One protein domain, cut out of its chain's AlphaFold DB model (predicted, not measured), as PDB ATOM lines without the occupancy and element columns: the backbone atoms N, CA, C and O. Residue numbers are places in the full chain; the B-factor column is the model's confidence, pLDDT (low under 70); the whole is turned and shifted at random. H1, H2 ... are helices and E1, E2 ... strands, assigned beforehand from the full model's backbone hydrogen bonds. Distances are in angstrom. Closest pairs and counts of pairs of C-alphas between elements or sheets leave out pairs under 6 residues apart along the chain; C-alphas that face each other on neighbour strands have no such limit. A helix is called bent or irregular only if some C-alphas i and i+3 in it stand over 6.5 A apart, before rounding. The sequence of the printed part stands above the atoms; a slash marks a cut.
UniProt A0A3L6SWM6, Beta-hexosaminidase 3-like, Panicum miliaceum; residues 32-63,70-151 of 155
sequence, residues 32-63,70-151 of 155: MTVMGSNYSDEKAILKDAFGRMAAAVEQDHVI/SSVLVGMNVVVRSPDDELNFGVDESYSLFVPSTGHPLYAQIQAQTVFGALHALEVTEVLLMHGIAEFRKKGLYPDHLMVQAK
ATOM      1  N   MET A  32     -84.456  52.448 126.561       92.06
ATOM      2  CA  MET A  32     -84.691  52.539 125.122       92.06
ATOM      3  C   MET A  32     -85.204  53.928 124.754       92.06
ATOM      4  O   MET A  32     -86.070  54.488 125.427       92.06
ATOM      5  N   THR A  33     -84.680  54.469 123.661       92.25
ATOM      6  CA  THR A  33     -85.190  55.669 122.994       92.25
ATOM      7  C   THR A  33     -85.452  55.347 121.526       92.25
ATOM      8  O   THR A  33     -84.813  54.458 120.970       92.25
ATOM      9  N   VAL A  34     -86.403  56.045 120.909       92.69
ATOM     10  CA  VAL A  34     -86.762  55.886 119.485       92.69
ATOM     11  C   VAL A  34     -86.588  57.201 118.720       92.69
ATOM     12  O   VAL A  34     -87.369  57.567 117.843       92.69
ATOM     13  N   MET A  35     -85.583  57.986 119.111       89.94
ATOM     14  CA  MET A  35     -85.408  59.342 118.600       89.94
ATOM     15  C   MET A  35     -84.992  59.308 117.127       89.94
ATOM     16  O   MET A  35     -83.992  58.692 116.766       89.94
ATOM     17  N   GLY A  36     -85.747  60.012 116.283       90.75
ATOM     18  CA  GLY A  36     -85.522  60.029 114.835       90.75
ATOM     19  C   GLY A  36     -86.086  58.810 114.100       90.75
ATOM     20  O   GLY A  36     -85.820  58.657 112.911       90.75
ATOM     21  N   SER A  37     -86.856  57.954 114.780       92.38
ATOM     22  CA  SER A  37     -87.620  56.891 114.133       92.38
ATOM     23  C   SER A  37     -88.921  57.429 113.532       92.38
ATOM     24  O   SER A  37     -89.566  58.304 114.105       92.38
ATOM     25  N   ASN A  38     -89.328  56.856 112.399       95.25
ATOM     26  CA  ASN A  38     -90.647  57.073 111.802       95.25
ATOM     27  C   ASN A  38     -91.707  56.096 112.344       95.25
ATOM     28  O   ASN A  38     -92.852  56.137 111.905       95.25
ATOM     29  N   TYR A  39     -91.329  55.201 113.258       93.56
ATOM     30  CA  TYR A  39     -92.206  54.193 113.841       93.56
ATOM     31  C   TYR A  39     -92.728  54.674 115.201       93.56
ATOM     32  O   TYR A  39     -91.935  54.962 116.097       93.56
ATOM     33  N   SER A  40     -94.053  54.783 115.359       91.00
ATOM     34  CA  SER A  40     -94.687  55.334 116.570       91.00
ATOM     35  C   SER A  40     -94.794  54.344 117.736       91.00
ATOM     36  O   SER A  40     -95.084  54.762 118.856       91.00
ATOM     37  N   ASP A  41     -94.550  53.054 117.492       91.62
ATOM     38  CA  ASP A  41     -94.694  51.956 118.461       91.62
ATOM     39  C   ASP A  41     -96.060  51.914 119.182       91.62
ATOM     40  O   ASP A  41     -96.163  51.528 120.345       91.62
ATOM     41  N   GLU A  42     -97.147  52.284 118.496       91.06
ATOM     42  CA  GLU A  42     -98.510  52.298 119.067       91.06
ATOM     43  C   GLU A  42     -98.991  50.920 119.535       91.06
ATOM     44  O   GLU A  42     -99.748  50.811 120.500       91.06
ATOM     45  N   LYS A  43     -98.521  49.859 118.871       92.81
ATOM     46  CA  LYS A  43     -98.794  48.461 119.231       92.81
ATOM     47  C   LYS A  43     -97.860  47.928 120.326       92.81
ATOM     48  O   LYS A  43     -97.963  46.754 120.667       92.81
ATOM     49  N   ALA A  44     -96.962  48.764 120.855       94.06
ATOM     50  CA  ALA A  44     -95.959  48.422 121.864       94.06
ATOM     51  C   ALA A  44     -95.025  47.256 121.473       94.06
ATOM     52  O   ALA A  44     -94.488  46.575 122.343       94.06
ATOM     53  N   ILE A  45     -94.804  47.022 120.175       95.12
ATOM     54  CA  ILE A  45     -93.971  45.921 119.674       95.12
ATOM     55  C   ILE A  45     -92.524  46.085 120.150       95.12
ATOM     56  O   ILE A  45     -91.952  45.151 120.719       95.12
ATOM     57  N   LEU A  46     -91.936  47.269 119.950       94.75
ATOM     58  CA  LEU A  46     -90.564  47.547 120.376       94.75
ATOM     59  C   LEU A  46     -90.476  47.636 121.894       94.75
ATOM     60  O   LEU A  46     -89.566  47.056 122.486       94.75
ATOM     61  N   LYS A  47     -91.418  48.335 122.534       95.06
ATOM     62  CA  LYS A  47     -91.444  48.487 123.990       95.06
ATOM     63  C   LYS A  47     -91.509  47.141 124.711       95.06
ATOM     64  O   LYS A  47     -90.737  46.925 125.646       95.06
ATOM     65  N   ASP A  48     -92.375  46.233 124.271       96.12
ATOM     66  CA  ASP A  48     -92.518  44.917 124.893       96.12
ATOM     67  C   ASP A  48     -91.304  44.025 124.616       96.12
ATOM     68  O   ASP A  48     -90.843  43.314 125.510       96.12
ATOM     69  N   ALA A  49     -90.753  44.063 123.398       94.75
ATOM     70  CA  ALA A  49     -89.547  43.311 123.059       94.75
ATOM     71  C   ALA A  49     -88.334  43.769 123.874       94.75
ATOM     72  O   ALA A  49     -87.639  42.942 124.464       94.75
ATOM     73  N   PHE A  50     -88.131  45.082 123.978       94.69
ATOM     74  CA  PHE A  50     -87.088  45.657 124.815       94.69
ATOM     75  C   PHE A  50     -87.275  45.284 126.287       94.69
ATOM     76  O   PHE A  50     -86.308  44.908 126.942       94.69
ATOM     77  N   GLY A  51     -88.508  45.334 126.802       93.12
ATOM     78  CA  GLY A  51     -88.809  44.928 128.175       93.12
ATOM     79  C   GLY A  51     -88.429  43.472 128.461       93.12
ATOM     80  O   GLY A  51     -87.839  43.189 129.501       93.12
ATOM     81  N   ARG A  52     -88.701  42.553 127.523       92.12
ATOM     82  CA  ARG A  52     -88.298  41.139 127.636       92.12
ATOM     83  C   ARG A  52     -86.778  40.968 127.620       92.12
ATOM     84  O   ARG A  52     -86.245  40.280 128.483       92.12
ATOM     85  N   MET A  53     -86.101  41.625 126.680       89.94
ATOM     86  CA  MET A  53     -84.642  41.597 126.558       89.94
ATOM     87  C   MET A  53     -83.963  42.164 127.816       89.94
ATOM     88  O   MET A  53     -83.052  41.550 128.363       89.94
ATOM     89  N   ALA A  54     -84.428  43.311 128.322       87.06
ATOM     90  CA  ALA A  54     -83.907  43.916 129.547       87.06
ATOM     91  C   ALA A  54     -84.123  43.005 130.763       87.06
ATOM     92  O   ALA A  54     -83.190  42.773 131.524       87.06
ATOM     93  N   ALA A  55     -85.313  42.411 130.899       86.56
ATOM     94  CA  ALA A  55     -85.591  41.458 131.970       86.56
ATOM     95  C   ALA A  55     -84.689  40.212 131.898       86.56
ATOM     96  O   ALA A  55     -84.256  39.720 132.939       86.56
ATOM     97  N   ALA A  56     -84.376  39.715 130.696       83.12
ATOM     98  CA  ALA A  56     -83.426  38.619 130.516       83.12
ATOM     99  C   ALA A  56     -82.017  39.025 130.984       83.12
ATOM    100  O   ALA A  56     -81.429  38.329 131.810       83.12
ATOM    101  N   VAL A  57     -81.530  40.193 130.538       78.25
ATOM    102  CA  VAL A  57     -80.254  40.827 130.948       78.25
ATOM    103  C   VAL A  57     -80.152  41.009 132.465       78.25
ATOM    104  O   VAL A  57     -79.105  40.742 133.052       78.25
ATOM    105  N   GLU A  58     -81.235  41.422 133.117       77.25
ATOM    106  CA  GLU A  58     -81.277  41.622 134.566       77.25
ATOM    107  C   GLU A  58     -81.290  40.308 135.363       77.25
ATOM    108  O   GLU A  58     -80.656  40.234 136.416       77.25
ATOM    109  N   GLN A  59     -81.977  39.263 134.885       69.31
ATOM    110  CA  GLN A  59     -82.061  37.973 135.587       69.31
ATOM    111  C   GLN A  59     -80.716  37.245 135.680       69.31
ATOM    112  O   GLN A  59     -80.457  36.580 136.684       69.31
ATOM    113  N   ASP A  60     -79.844  37.403 134.683       63.06
ATOM    114  CA  ASP A  60     -78.495  36.819 134.704       63.06
ATOM    115  C   ASP A  60     -77.535  37.588 135.643       63.06
ATOM    116  O   ASP A  60     -76.433  37.140 135.961       63.06
ATOM    117  N   HIS A  61     -77.969  38.739 136.176       58.53
ATOM    118  CA  HIS A  61     -77.213  39.553 137.127       58.53
ATOM    119  C   HIS A  61     -77.347  39.046 138.574       58.53
ATOM    120  O   HIS A  61     -77.716  39.782 139.492       58.53
ATOM    121  N   VAL A  62     -76.975  37.795 138.833       47.75
ATOM    122  CA  VAL A  62     -76.585  37.383 140.186       47.75
ATOM    123  C   VAL A  62     -75.073  37.566 140.278       47.75
ATOM    124  O   VAL A  62     -74.364  36.651 139.898       47.75
ATOM    125  N   ILE A  63     -74.565  38.730 140.725       49.38
ATOM    126  CA  ILE A  63     -73.288  38.870 141.474       49.38
ATOM    127  C   ILE A  63     -73.046  40.324 141.941       49.38
ATOM    128  O   ILE A  63     -72.849  41.257 141.166       49.38
ATOM    129  N   SER A  70     -66.622  52.208 135.363       50.62
ATOM    130  CA  SER A  70     -66.270  53.040 134.203       50.62
ATOM    131  C   SER A  70     -67.140  52.639 133.013       50.62
ATOM    132  O   SER A  70     -67.106  51.491 132.588       50.62
ATOM    133  N   SER A  71     -67.938  53.607 132.554       53.88
ATOM    134  CA  SER A  71     -68.725  53.627 131.310       53.88
ATOM    135  C   SER A  71     -69.538  52.366 130.998       53.88
ATOM    136  O   SER A  71     -69.287  51.657 130.036       53.88
ATOM    137  N   VAL A  72     -70.571  52.160 131.809       66.94
ATOM    138  CA  VAL A  72     -71.639  51.180 131.596       66.94
ATOM    139  C   VAL A  72     -72.599  51.730 130.539       66.94
ATOM    140  O   VAL A  72     -73.033  52.879 130.646       66.94
ATOM    141  N   LEU A  73     -72.907  50.941 129.512       72.06
ATOM    142  CA  LEU A  73     -73.866  51.302 128.466       72.06
ATOM    143  C   LEU A  73     -75.199  51.733 129.108       72.06
ATOM    144  O   LEU A  73     -75.782  50.989 129.887       72.06
ATOM    145  N   VAL A  74     -75.660  52.957 128.845       78.94
ATOM    146  CA  VAL A  74     -76.821  53.554 129.541       78.94
ATOM    147  C   VAL A  74     -78.135  53.146 128.877       78.94
ATOM    148  O   VAL A  74     -79.197  53.144 129.497       78.94
ATOM    149  N   GLY A  75     -78.080  52.791 127.599       83.75
ATOM    150  CA  GLY A  75     -79.263  52.411 126.859       83.75
ATOM    151  C   GLY A  75     -79.007  52.239 125.377       83.75
ATOM    152  O   GLY A  75     -77.870  52.167 124.915       83.75
ATOM    153  N   MET A  76     -80.091  52.206 124.622       90.06
ATOM    154  CA  MET A  76     -80.085  52.081 123.177       90.06
ATOM    155  C   MET A  76     -81.036  53.088 122.539       90.06
ATOM    156  O   MET A  76     -82.089  53.421 123.086       90.06
ATOM    157  N   ASN A  77     -80.641  53.591 121.380       93.69
ATOM    158  CA  ASN A  77     -81.498  54.363 120.503       93.69
ATOM    159  C   ASN A  77     -81.817  53.515 119.273       93.69
ATOM    160  O   ASN A  77     -80.912  53.081 118.559       93.69
ATOM    161  N   VAL A  78     -83.103  53.259 119.065       95.25
ATOM    162  CA  VAL A  78     -83.626  52.399 118.007       95.25
ATOM    163  C   VAL A  78     -84.288  53.278 116.957       95.25
ATOM    164  O   VAL A  78     -85.282  53.948 117.217       95.25
ATOM    165  N   VAL A  79     -83.733  53.274 115.750       96.56
ATOM    166  CA  VAL A  79     -84.221  54.064 114.622       96.56
ATOM    167  C   VAL A  79     -84.789  53.127 113.567       96.56
ATOM    168  O   VAL A  79     -84.050  52.503 112.803       96.56
ATOM    169  N   VAL A  80     -86.116  53.061 113.506       96.31
ATOM    170  CA  VAL A  80     -86.853  52.386 112.432       96.31
ATOM    171  C   VAL A  80     -87.287  53.413 111.389       96.31
ATOM    172  O   VAL A  80     -87.836  54.462 111.743       96.31
ATOM    173  N   ARG A  81     -87.016  53.138 110.107       95.44
ATOM    174  CA  ARG A  81     -87.272  54.075 108.995       95.44
ATOM    175  C   ARG A  81     -88.671  53.965 108.397       95.44
ATOM    176  O   ARG A  81     -89.203  54.975 107.940       95.44
ATOM    177  N   SER A  82     -89.245  52.768 108.375       93.19
ATOM    178  CA  SER A  82     -90.608  52.519 107.909       93.19
ATOM    179  C   SER A  82     -91.584  52.524 109.088       93.19
ATOM    180  O   SER A  82     -91.283  51.903 110.107       93.19
ATOM    181  N   PRO A  83     -92.752  53.175 108.975       93.50
ATOM    182  CA  PRO A  83     -93.825  53.020 109.955       93.50
ATOM    183  C   PRO A  83     -94.543  51.663 109.838       93.50
ATOM    184  O   PRO A  83     -95.323  51.322 110.718       93.50
ATOM    185  N   ASP A  84     -94.309  50.919 108.751       90.75
ATOM    186  CA  ASP A  84     -94.977  49.649 108.470       90.75
ATOM    187  C   ASP A  84     -94.532  48.533 109.427       90.75
ATOM    188  O   ASP A  84     -93.336  48.292 109.629       90.75
ATOM    189  N   ASP A  85     -95.522  47.848 109.990       91.25
ATOM    190  CA  ASP A  85     -95.384  46.719 110.904       91.25
ATOM    191  C   ASP A  85     -96.237  45.511 110.486       91.25
ATOM    192  O   ASP A  85     -96.460  44.597 111.286       91.25
ATOM    193  N   GLU A  86     -96.704  45.480 109.234       90.25
ATOM    194  CA  GLU A  86     -97.384  44.318 108.681       90.25
ATOM    195  C   GLU A  86     -96.370  43.240 108.268       90.25
ATOM    196  O   GLU A  86     -95.437  43.466 107.490       90.25
ATOM    197  N   LEU A  87     -96.551  42.031 108.802       86.06
ATOM    198  CA  LEU A  87     -95.671  40.909 108.505       86.06
ATOM    199  C   LEU A  87     -96.003  40.332 107.126       86.06
ATOM    200  O   LEU A  87     -97.037  39.691 106.940       86.06
ATOM    201  N   ASN A  88     -95.080  40.506 106.185       87.12
ATOM    202  CA  ASN A  88     -95.199  40.031 104.813       87.12
ATOM    203  C   ASN A  88     -93.978  39.203 104.398       87.12
ATOM    204  O   ASN A  88     -92.880  39.344 104.944       87.12
ATOM    205  N   PHE A  89     -94.150  38.345 103.390       83.62
ATOM    206  CA  PHE A  89     -93.011  37.658 102.787       83.62
ATOM    207  C   PHE A  89     -92.071  38.673 102.134       83.62
ATOM    208  O   PHE A  89     -92.501  39.508 101.342       83.62
ATOM    209  N   GLY A  90     -90.785  38.570 102.463       84.25
ATOM    210  CA  GLY A  90     -89.755  39.476 101.959       84.25
ATOM    211  C   GLY A  90     -89.708  40.837 102.639       84.25
ATOM    212  O   GLY A  90     -89.119  41.770 102.099       84.25
ATOM    213  N   VAL A  91     -90.295  40.946 103.834       87.81
ATOM    214  CA  VAL A  91     -90.087  42.110 104.690       87.81
ATOM    215  C   VAL A  91     -88.597  42.304 104.992       87.81
ATOM    216  O   VAL A  91     -87.836  41.344 105.142       87.81
ATOM    217  N   ASP A  92     -88.163  43.561 105.045       88.50
ATOM    218  CA  ASP A  92     -86.761  43.886 105.281       88.50
ATOM    219  C   ASP A  92     -86.403  43.740 106.767       88.50
ATOM    220  O   ASP A  92     -86.677  44.622 107.582       88.50
ATOM    221  N   GLU A  93     -85.766  42.619 107.100       89.75
ATOM    222  CA  GLU A  93     -85.236  42.290 108.429       89.75
ATOM    223  C   GLU A  93     -83.780  42.747 108.635       89.75
ATOM    224  O   GLU A  93     -83.128  42.369 109.612       89.75
ATOM    225  N   SER A  94     -83.226  43.537 107.709       91.38
ATOM    226  CA  SER A  94     -81.862  44.047 107.835       91.38
ATOM    227  C   SER A  94     -81.732  45.071 108.962       91.38
ATOM    228  O   SER A  94     -82.638  45.862 109.249       91.38
ATOM    229  N   TYR A  95     -80.561  45.070 109.601       92.44
ATOM    230  CA  TYR A  95     -80.244  46.002 110.675       92.44
ATOM    231  C   TYR A  95     -78.759  46.351 110.716       92.44
ATOM    232  O   TYR A  95     -77.888  45.634 110.218       92.44
ATOM    233  N   SER A  96     -78.469  47.480 111.353       90.12
ATOM    234  CA  SER A  96     -77.138  47.889 111.786       90.12
ATOM    235  C   SER A  96     -77.165  48.172 113.279       90.12
ATOM    236  O   SER A  96     -77.957  48.992 113.734       90.12
ATOM    237  N   LEU A  97     -76.287  47.511 114.021       88.88
ATOM    238  CA  LEU A  97     -76.049  47.714 115.440       88.88
ATOM    239  C   LEU A  97     -74.650  48.306 115.615       88.88
ATOM    240  O   LEU A  97     -73.657  47.715 115.192       88.88
ATOM    241  N   PHE A  98     -74.582  49.466 116.255       85.81
ATOM    242  CA  PHE A  98     -73.342  50.131 116.628       85.81
ATOM    243  C   PHE A  98     -73.264  50.298 118.140       85.81
ATOM    244  O   PHE A  98     -74.153  50.879 118.761       85.81
ATOM    245  N   VAL A  99     -72.165  49.838 118.722       80.31
ATOM    246  CA  VAL A  99     -71.862  49.975 120.143       80.31
ATOM    247  C   VAL A  99     -70.597  50.829 120.285       80.31
ATOM    248  O   VAL A  99     -69.510  50.356 119.937       80.31
ATOM    249  N   PRO A 100     -70.709  52.078 120.772       74.00
ATOM    250  CA  PRO A 100     -69.546  52.938 120.989       74.00
ATOM    251  C   PRO A 100     -68.729  52.504 122.223       74.00
ATOM    252  O   PRO A 100     -69.309  52.108 123.232       74.00
ATOM    253  N   SER A 101     -67.392  52.636 122.180       64.75
ATOM    254  CA  SER A 101     -66.517  52.515 123.375       64.75
ATOM    255  C   SER A 101     -66.411  53.795 124.196       64.75
ATOM    256  O   SER A 101     -66.040  53.759 125.366       64.75
ATOM    257  N   THR A 102     -66.666  54.945 123.573       57.34
ATOM    258  CA  THR A 102     -66.349  56.268 124.119       57.34
ATOM    259  C   THR A 102     -67.535  57.216 123.963       57.34
ATOM    260  O   THR A 102     -68.290  57.146 122.995       57.34
ATOM    261  N   GLY A 103     -67.723  58.096 124.952       55.59
ATOM    262  CA  GLY A 103     -68.854  59.029 125.030       55.59
ATOM    263  C   GLY A 103     -69.629  58.904 126.342       55.59
ATOM    264  O   GLY A 103     -69.671  57.840 126.952       55.59
ATOM    265  N   HIS A 104     -70.221  59.998 126.823       54.94
ATOM    266  CA  HIS A 104     -71.026  60.026 128.051       54.94
ATOM    267  C   HIS A 104     -72.320  60.814 127.790       54.94
ATOM    268  O   HIS A 104     -72.224  62.019 127.554       54.94
ATOM    269  N   PRO A 105     -73.520  60.198 127.856       60.19
ATOM    270  CA  PRO A 105     -73.827  58.775 128.092       60.19
ATOM    271  C   PRO A 105     -73.621  57.868 126.856       60.19
ATOM    272  O   PRO A 105     -73.854  58.292 125.727       60.19
ATOM    273  N   LEU A 106     -73.230  56.602 127.072       78.62
ATOM    274  CA  LEU A 106     -73.081  55.600 126.004       78.62
ATOM    275  C   LEU A 106     -74.444  55.013 125.622       78.62
ATOM    276  O   LEU A 106     -75.048  54.300 126.424       78.62
ATOM    277  N   TYR A 107     -74.892  55.279 124.396       82.62
ATOM    278  CA  TYR A 107     -76.063  54.632 123.804       82.62
ATOM    279  C   TYR A 107     -75.646  53.761 122.620       82.62
ATOM    280  O   TYR A 107     -74.994  54.254 121.696       82.62
ATOM    281  N   ALA A 108     -76.056  52.492 122.624       87.31
ATOM    282  CA  ALA A 108     -75.999  51.668 121.422       87.31
ATOM    283  C   ALA A 108     -76.978  52.226 120.378       87.31
ATOM    284  O   ALA A 108     -78.065  52.687 120.721       87.31
ATOM    285  N   GLN A 109     -76.594  52.205 119.109       91.50
ATOM    286  CA  GLN A 109     -77.417  52.695 118.010       91.50
ATOM    287  C   GLN A 109     -77.877  51.509 117.176       91.50
ATOM    288  O   GLN A 109     -77.052  50.789 116.615       91.50
ATOM    289  N   ILE A 110     -79.188  51.327 117.083       94.06
ATOM    290  CA  ILE A 110     -79.819  50.360 116.190       94.06
ATOM    291  C   ILE A 110     -80.474  51.142 115.059       94.06
ATOM    292  O   ILE A 110     -81.239  52.072 115.300       94.06
ATOM    293  N   GLN A 111     -80.186  50.759 113.822       94.88
ATOM    294  CA  GLN A 111     -80.874  51.265 112.641       94.88
ATOM    295  C   GLN A 111     -81.447  50.101 111.850       94.88
ATOM    296  O   GLN A 111     -80.715  49.170 111.516       94.88
ATOM    297  N   ALA A 112     -82.730  50.178 111.517       94.75
ATOM    298  CA  ALA A 112     -83.419  49.170 110.725       94.75
ATOM    299  C   ALA A 112     -84.402  49.820 109.747       94.75
ATOM    300  O   ALA A 112     -84.913  50.924 109.980       94.75
ATOM    301  N   GLN A 113     -84.670  49.134 108.637       95.12
ATOM    302  CA  GLN A 113     -85.682  49.592 107.692       95.12
ATOM    303  C   GLN A 113     -87.092  49.381 108.249       95.12
ATOM    304  O   GLN A 113     -87.911  50.291 108.162       95.12
ATOM    305  N   THR A 114     -87.352  48.227 108.867       94.69
ATOM    306  CA  THR A 114     -88.642  47.877 109.480       94.69
ATOM    307  C   THR A 114     -88.478  47.527 110.958       94.69
ATOM    308  O   THR A 114     -87.357  47.346 111.448       94.69
ATOM    309  N   VAL A 115     -89.600  47.412 111.674       95.00
ATOM    310  CA  VAL A 115     -89.610  46.983 113.079       95.00
ATOM    311  C   VAL A 115     -88.987  45.593 113.255       95.00
ATOM    312  O   VAL A 115     -88.309  45.351 114.246       95.00
ATOM    313  N   PHE A 116     -89.118  44.709 112.262       94.25
ATOM    314  CA  PHE A 116     -88.585  43.347 112.315       94.25
ATOM    315  C   PHE A 116     -87.055  43.330 112.367       94.25
ATOM    316  O   PHE A 116     -86.477  42.633 113.196       94.25
ATOM    317  N   GLY A 117     -86.385  44.173 111.573       92.75
ATOM    318  CA  GLY A 117     -84.929  44.330 111.675       92.75
ATOM    319  C   GLY A 117     -84.489  44.863 113.043       92.75
ATOM    320  O   GLY A 117     -83.483  44.420 113.595       92.75
ATOM    321  N   ALA A 118     -85.268  45.771 113.640       94.81
ATOM    322  CA  ALA A 118     -84.984  46.264 114.986       94.81
ATOM    323  C   ALA A 118     -85.152  45.174 116.056       94.81
ATOM    324  O   ALA A 118     -84.320  45.096 116.956       94.81
ATOM    325  N   LEU A 119     -86.165  44.307 115.943       94.62
ATOM    326  CA  LEU A 119     -86.349  43.162 116.842       94.62
ATOM    327  C   LEU A 119     -85.151  42.205 116.791       94.62
ATOM    328  O   LEU A 119     -84.596  41.875 117.837       94.62
ATOM    329  N   HIS A 120     -84.675  41.853 115.593       91.81
ATOM    330  CA  HIS A 120     -83.468  41.030 115.428       91.81
ATOM    331  C   HIS A 120     -82.227  41.680 116.058       91.81
ATOM    332  O   HIS A 120     -81.403  41.009 116.680       91.81
ATOM    333  N   ALA A 121     -82.089  43.003 115.942       91.06
ATOM    334  CA  ALA A 121     -80.988  43.723 116.576       91.06
ATOM    335  C   ALA A 121     -81.058  43.686 118.117       91.06
ATOM    336  O   ALA A 121     -80.009  43.626 118.767       91.06
ATOM    337  N   LEU A 122     -82.261  43.707 118.709       92.44
ATOM    338  CA  LEU A 122     -82.452  43.557 120.159       92.44
ATOM    339  C   LEU A 122     -82.009  42.171 120.638       92.44
ATOM    340  O   LEU A 122     -81.242  42.080 121.594       92.44
ATOM    341  N   GLU A 123     -82.400  41.109 119.932       89.38
ATOM    342  CA  GLU A 123     -81.986  39.735 120.254       89.38
ATOM    343  C   GLU A 123     -80.460  39.577 120.216       89.38
ATOM    344  O   GLU A 123     -79.843  39.023 121.128       89.38
ATOM    345  N   VAL A 124     -79.809  40.128 119.188       87.00
ATOM    346  CA  VAL A 124     -78.341  40.097 119.094       87.00
ATOM    347  C   VAL A 124     -77.683  40.929 120.192       87.00
ATOM    348  O   VAL A 124     -76.618  40.555 120.688       87.00
ATOM    349  N   THR A 125     -78.313  42.025 120.611       85.44
ATOM    350  CA  THR A 125     -77.824  42.835 121.731       85.44
ATOM    351  C   THR A 125     -77.889  42.061 123.046       85.44
ATOM    352  O   THR A 125     -76.929  42.110 123.814       85.44
ATOM    353  N   GLU A 126     -78.957  41.297 123.285       84.44
ATOM    354  CA  GLU A 126     -79.063  40.390 124.434       84.44
ATOM    355  C   GLU A 126     -77.890  39.409 124.471       84.44
ATOM    356  O   GLU A 126     -77.143  39.345 125.449       84.44
ATOM    357  N   VAL A 127     -77.667  38.697 123.362       81.75
ATOM    358  CA  VAL A 127     -76.575  37.724 123.247       81.75
ATOM    359  C   VAL A 127     -75.218  38.399 123.431       81.75
ATOM    360  O   VAL A 127     -74.333  37.826 124.064       81.75
ATOM    361  N   LEU A 128     -75.032  39.618 122.922       78.94
ATOM    362  CA  LEU A 128     -73.786  40.361 123.081       78.94
ATOM    363  C   LEU A 128     -73.515  40.726 124.547       78.94
ATOM    364  O   LEU A 128     -72.389  40.536 125.011       78.94
ATOM    365  N   LEU A 129     -74.528  41.228 125.255       76.75
ATOM    366  CA  LEU A 129     -74.430  41.607 126.664       76.75
ATOM    367  C   LEU A 129     -74.172  40.387 127.557       76.75
ATOM    368  O   LEU A 129     -73.334  40.455 128.451       76.75
ATOM    369  N   MET A 130     -74.817  39.259 127.259       71.75
ATOM    370  CA  MET A 130     -74.660  38.010 128.009       71.75
ATOM    371  C   MET A 130     -73.354  37.266 127.692       71.75
ATOM    372  O   MET A 130     -72.594  36.892 128.584       71.75
ATOM    373  N   HIS A 131     -73.077  37.030 126.407       67.31
ATOM    374  CA  HIS A 131     -72.043  36.091 125.951       67.31
ATOM    375  C   HIS A 131     -70.829  36.778 125.322       67.31
ATOM    376  O   HIS A 131     -69.697  36.322 125.503       67.31
ATOM    377  N   GLY A 132     -71.041  37.869 124.580       58.72
ATOM    378  CA  GLY A 132     -69.969  38.560 123.856       58.72
ATOM    379  C   GLY A 132     -68.853  39.048 124.782       58.72
ATOM    380  O   GLY A 132     -67.671  38.888 124.482       58.72
ATOM    381  N   ILE A 133     -69.222  39.555 125.958       55.62
ATOM    382  CA  ILE A 133     -68.296  40.122 126.950       55.62
ATOM    383  C   ILE A 133     -67.313  39.071 127.499       55.62
ATOM    384  O   ILE A 133     -66.127  39.357 127.679       55.62
ATOM    385  N   ALA A 134     -67.771  37.840 127.743       48.81
ATOM    386  CA  ALA A 134     -66.938  36.786 128.322       48.81
ATOM    387  C   ALA A 134     -65.830  36.322 127.360       48.81
ATOM    388  O   ALA A 134     -64.710  36.030 127.788       48.81
ATOM    389  N   GLU A 135     -66.129  36.278 126.063       51.06
ATOM    390  CA  GLU A 135     -65.219  35.757 125.044       51.06
ATOM    391  C   GLU A 135     -64.186  36.802 124.591       51.06
ATOM    392  O   GLU A 135     -63.003  36.472 124.459       51.06
ATOM    393  N   PHE A 136     -64.584  38.074 124.440       56.38
ATOM    394  CA  PHE A 136     -63.646  39.175 124.168       56.38
ATOM    395  C   PHE A 136     -62.646  39.359 125.319       56.38
ATOM    396  O   PHE A 136     -61.440  39.473 125.082       56.38
ATOM    397  N   ARG A 137     -63.109  39.246 126.573       54.25
ATOM    398  CA  ARG A 137     -62.246  39.313 127.761       54.25
ATOM    399  C   ARG A 137     -61.261  38.147 127.848       54.25
ATOM    400  O   ARG A 137     -60.090  38.374 128.144       54.25
ATOM    401  N   LYS A 138     -61.695  36.908 127.569       54.38
ATOM    402  CA  LYS A 138     -60.797  35.732 127.537       54.38
ATOM    403  C   LYS A 138     -59.677  35.884 126.510       54.38
ATOM    404  O   LYS A 138     -58.577  35.391 126.735       54.38
ATOM    405  N   LYS A 139     -59.961  36.561 125.397       54.56
ATOM    406  CA  LYS A 139     -59.010  36.791 124.303       54.56
ATOM    407  C   LYS A 139     -58.193  38.078 124.459       54.56
ATOM    408  O   LYS A 139     -57.349  38.338 123.607       54.56
ATOM    409  N   GLY A 140     -58.417  38.862 125.520       54.03
ATOM    410  CA  GLY A 140     -57.745  40.149 125.738       54.03
ATOM    411  C   GLY A 140     -58.006  41.163 124.620       54.03
ATOM    412  O   GLY A 140     -57.149  42.000 124.347       54.03
ATOM    413  N   LEU A 141     -59.146  41.041 123.935       55.97
ATOM    414  CA  LEU A 141     -59.468  41.799 122.735       55.97
ATOM    415  C   LEU A 141     -60.491  42.882 123.095       55.97
ATOM    416  O   LEU A 141     -61.638  42.570 123.403       55.97
ATOM    417  N   TYR A 142     -60.062  44.139 123.050       58.44
ATOM    418  CA  TYR A 142     -60.862  45.303 123.419       58.44
ATOM    419  C   TYR A 142     -61.026  46.194 122.182       58.44
ATOM    420  O   TYR A 142     -60.099  46.930 121.851       58.44
ATOM    421  N   PRO A 143     -62.124  46.060 121.417       56.62
ATOM    422  CA  PRO A 143     -62.329  46.867 120.218       56.62
ATOM    423  C   PRO A 143     -62.680  48.315 120.583       56.62
ATOM    424  O   PRO A 143     -63.257  48.549 121.638       56.62
ATOM    425  N   ASP A 144     -62.420  49.271 119.688       60.25
ATOM    426  CA  ASP A 144     -62.822  50.684 119.836       60.25
ATOM    427  C   ASP A 144     -64.328  50.889 119.666       60.25
ATOM    428  O   ASP A 144     -64.908  51.880 120.092       60.25
ATOM    429  N   HIS A 145     -64.980  50.012 118.932       60.91
ATOM    430  CA  HIS A 145     -66.417  50.002 118.757       60.91
ATOM    431  C   HIS A 145     -66.809  48.659 118.173       60.91
ATOM    432  O   HIS A 145     -66.027  48.028 117.460       60.91
ATOM    433  N   LEU A 146     -68.033  48.228 118.455       71.50
ATOM    434  CA  LEU A 146     -68.589  47.052 117.810       71.50
ATOM    435  C   LEU A 146     -69.613  47.492 116.772       71.50
ATOM    436  O   LEU A 146     -70.583  48.172 117.097       71.50
ATOM    437  N   MET A 147     -69.389  47.087 115.528       72.31
ATOM    438  CA  MET A 147     -70.375  47.179 114.457       72.31
ATOM    439  C   MET A 147     -70.840  45.768 114.123       72.31
ATOM    440  O   MET A 147     -70.022  44.890 113.855       72.31
ATOM    441  N   VAL A 148     -72.151  45.555 114.132       75.31
ATOM    442  CA  VAL A 148     -72.790  44.329 113.651       75.31
ATOM    443  C   VAL A 148     -73.812  44.736 112.604       75.31
ATOM    444  O   VAL A 148     -74.641  45.609 112.848       75.31
ATOM    445  N   GLN A 149     -73.749  44.132 111.422       77.25
ATOM    446  CA  GLN A 149     -74.716  44.386 110.361       77.25
ATOM    447  C   GLN A 149     -75.267  43.067 109.842       77.25
ATOM    448  O   GLN A 149     -74.514  42.142 109.545       77.25
ATOM    449  N   ALA A 150     -76.583  43.011 109.678       78.38
ATOM    450  CA  ALA A 150     -77.244  41.964 108.920       78.38
ATOM    451  C   ALA A 150     -77.875  42.592 107.680       78.38
ATOM    452  O   ALA A 150     -78.524  43.635 107.766       78.38
ATOM    453  N   LYS A 151     -77.689  41.955 106.523       71.50
ATOM    454  CA  LYS A 151     -78.373  42.308 105.276       71.50
ATOM    455  C   LYS A 151     -79.331  41.191 104.899       71.50
ATOM    456  O   LYS A 151     -78.936  40.027 104.884       71.50
TER     457      LYS A 151
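AT A GLANCE: This is residues 32 to 63 and 70 to 151 of the 155 residues of the protein "Beta-hexosaminidase 3-like" of Panicum miliaceum (UniProt A0A3L6SWM6). A sheet of four strands, E1, E3, E2 and E4, has one face covered slantwise by the long helix H2 and its other face bare, while H1 packs side by side with H2, off the sheet. H2's last residues, 134 to 138, stick out together with residues 139 to 140. The printed part has 114 residues, with two named helices and four named strands in the order H1, E1, E2, E3, H2, E4; the class is mixed, helices and strands, and the sheet, in order E1, E3, E2, E4, is mixed too. It is compact, with a radius of gyration of the C-alphas of 14.6 A, and only just elongated, spanning 42 by 28 by 28 A.

IN THESE COORDINATES: The sheet's strands are E1, residues 75 to 80, E3, residues 107 to 112, E2, residues 95 to 100, and E4, residues 145 to 150, which ends at C-alpha 150 at (-77.244, 41.964, 108.920). H2, residues 115 to 138, is 34.1 A long and has a kink of 47 degrees near residue 128; it is irregular, but only just, with C-alphas 130 and 133 6.8 A apart. H1, residues 45 to 59, is 21.4 A long and begins at C-alpha 45 at (-93.971, 45.921, 119.674).

HOW THE PARTS SIT: E1 and E3 are parallel, with N 77 and O 108 2.8 A apart, within hydrogen-bond range. The hairpin E2 and E3 is antiparallel, with N 98 and O 109 at 2.8 A. E2 and E4 are antiparallel, with N 97 and O 148 at 2.8 A. Residues 32 to 33 pair, parallel, with residues 76 to 77 of the edge strand E1. H2 is on the sheet at a height of 9.1 A, two layers with the helix on one face; it is over E3, E2 and, only just, with 3 C-alphas, E4. On the local plane it stands at 37 degrees to E2, slantwise to the strands. Its closest C-alphas to E2 are those of Gly 117 and Tyr 95, 5.1 A apart. E3, H2 and E4 form a split strand-helix-strand unit, two strands running the same way with E2 between them, and its crossover is left-handed. H1 is not on the sheet; it touches H2, closest at the C-alphas of Met 53 and Glu 126, 6.1 A apart, at a shallow tilt of 19 degrees, the same way. Every O i to N i+4 pair is within hydrogen-bond range in H1, and 17 of 20 in H2.

THE WHOLE: The C-alphas farthest apart, of Ser 70 and Phe 89, are 44.0 A apart. Residues 64 to 69 are not printed, and C-alphas 63 and 70 are 17.4 A apart across this cut. The link from E1 to E2 is long, 14 residues. The mean pLDDT of the printed part is 80.6; residues 59 to 63, 70 to 72, 101 to 105 and 131 to 145 are under 70.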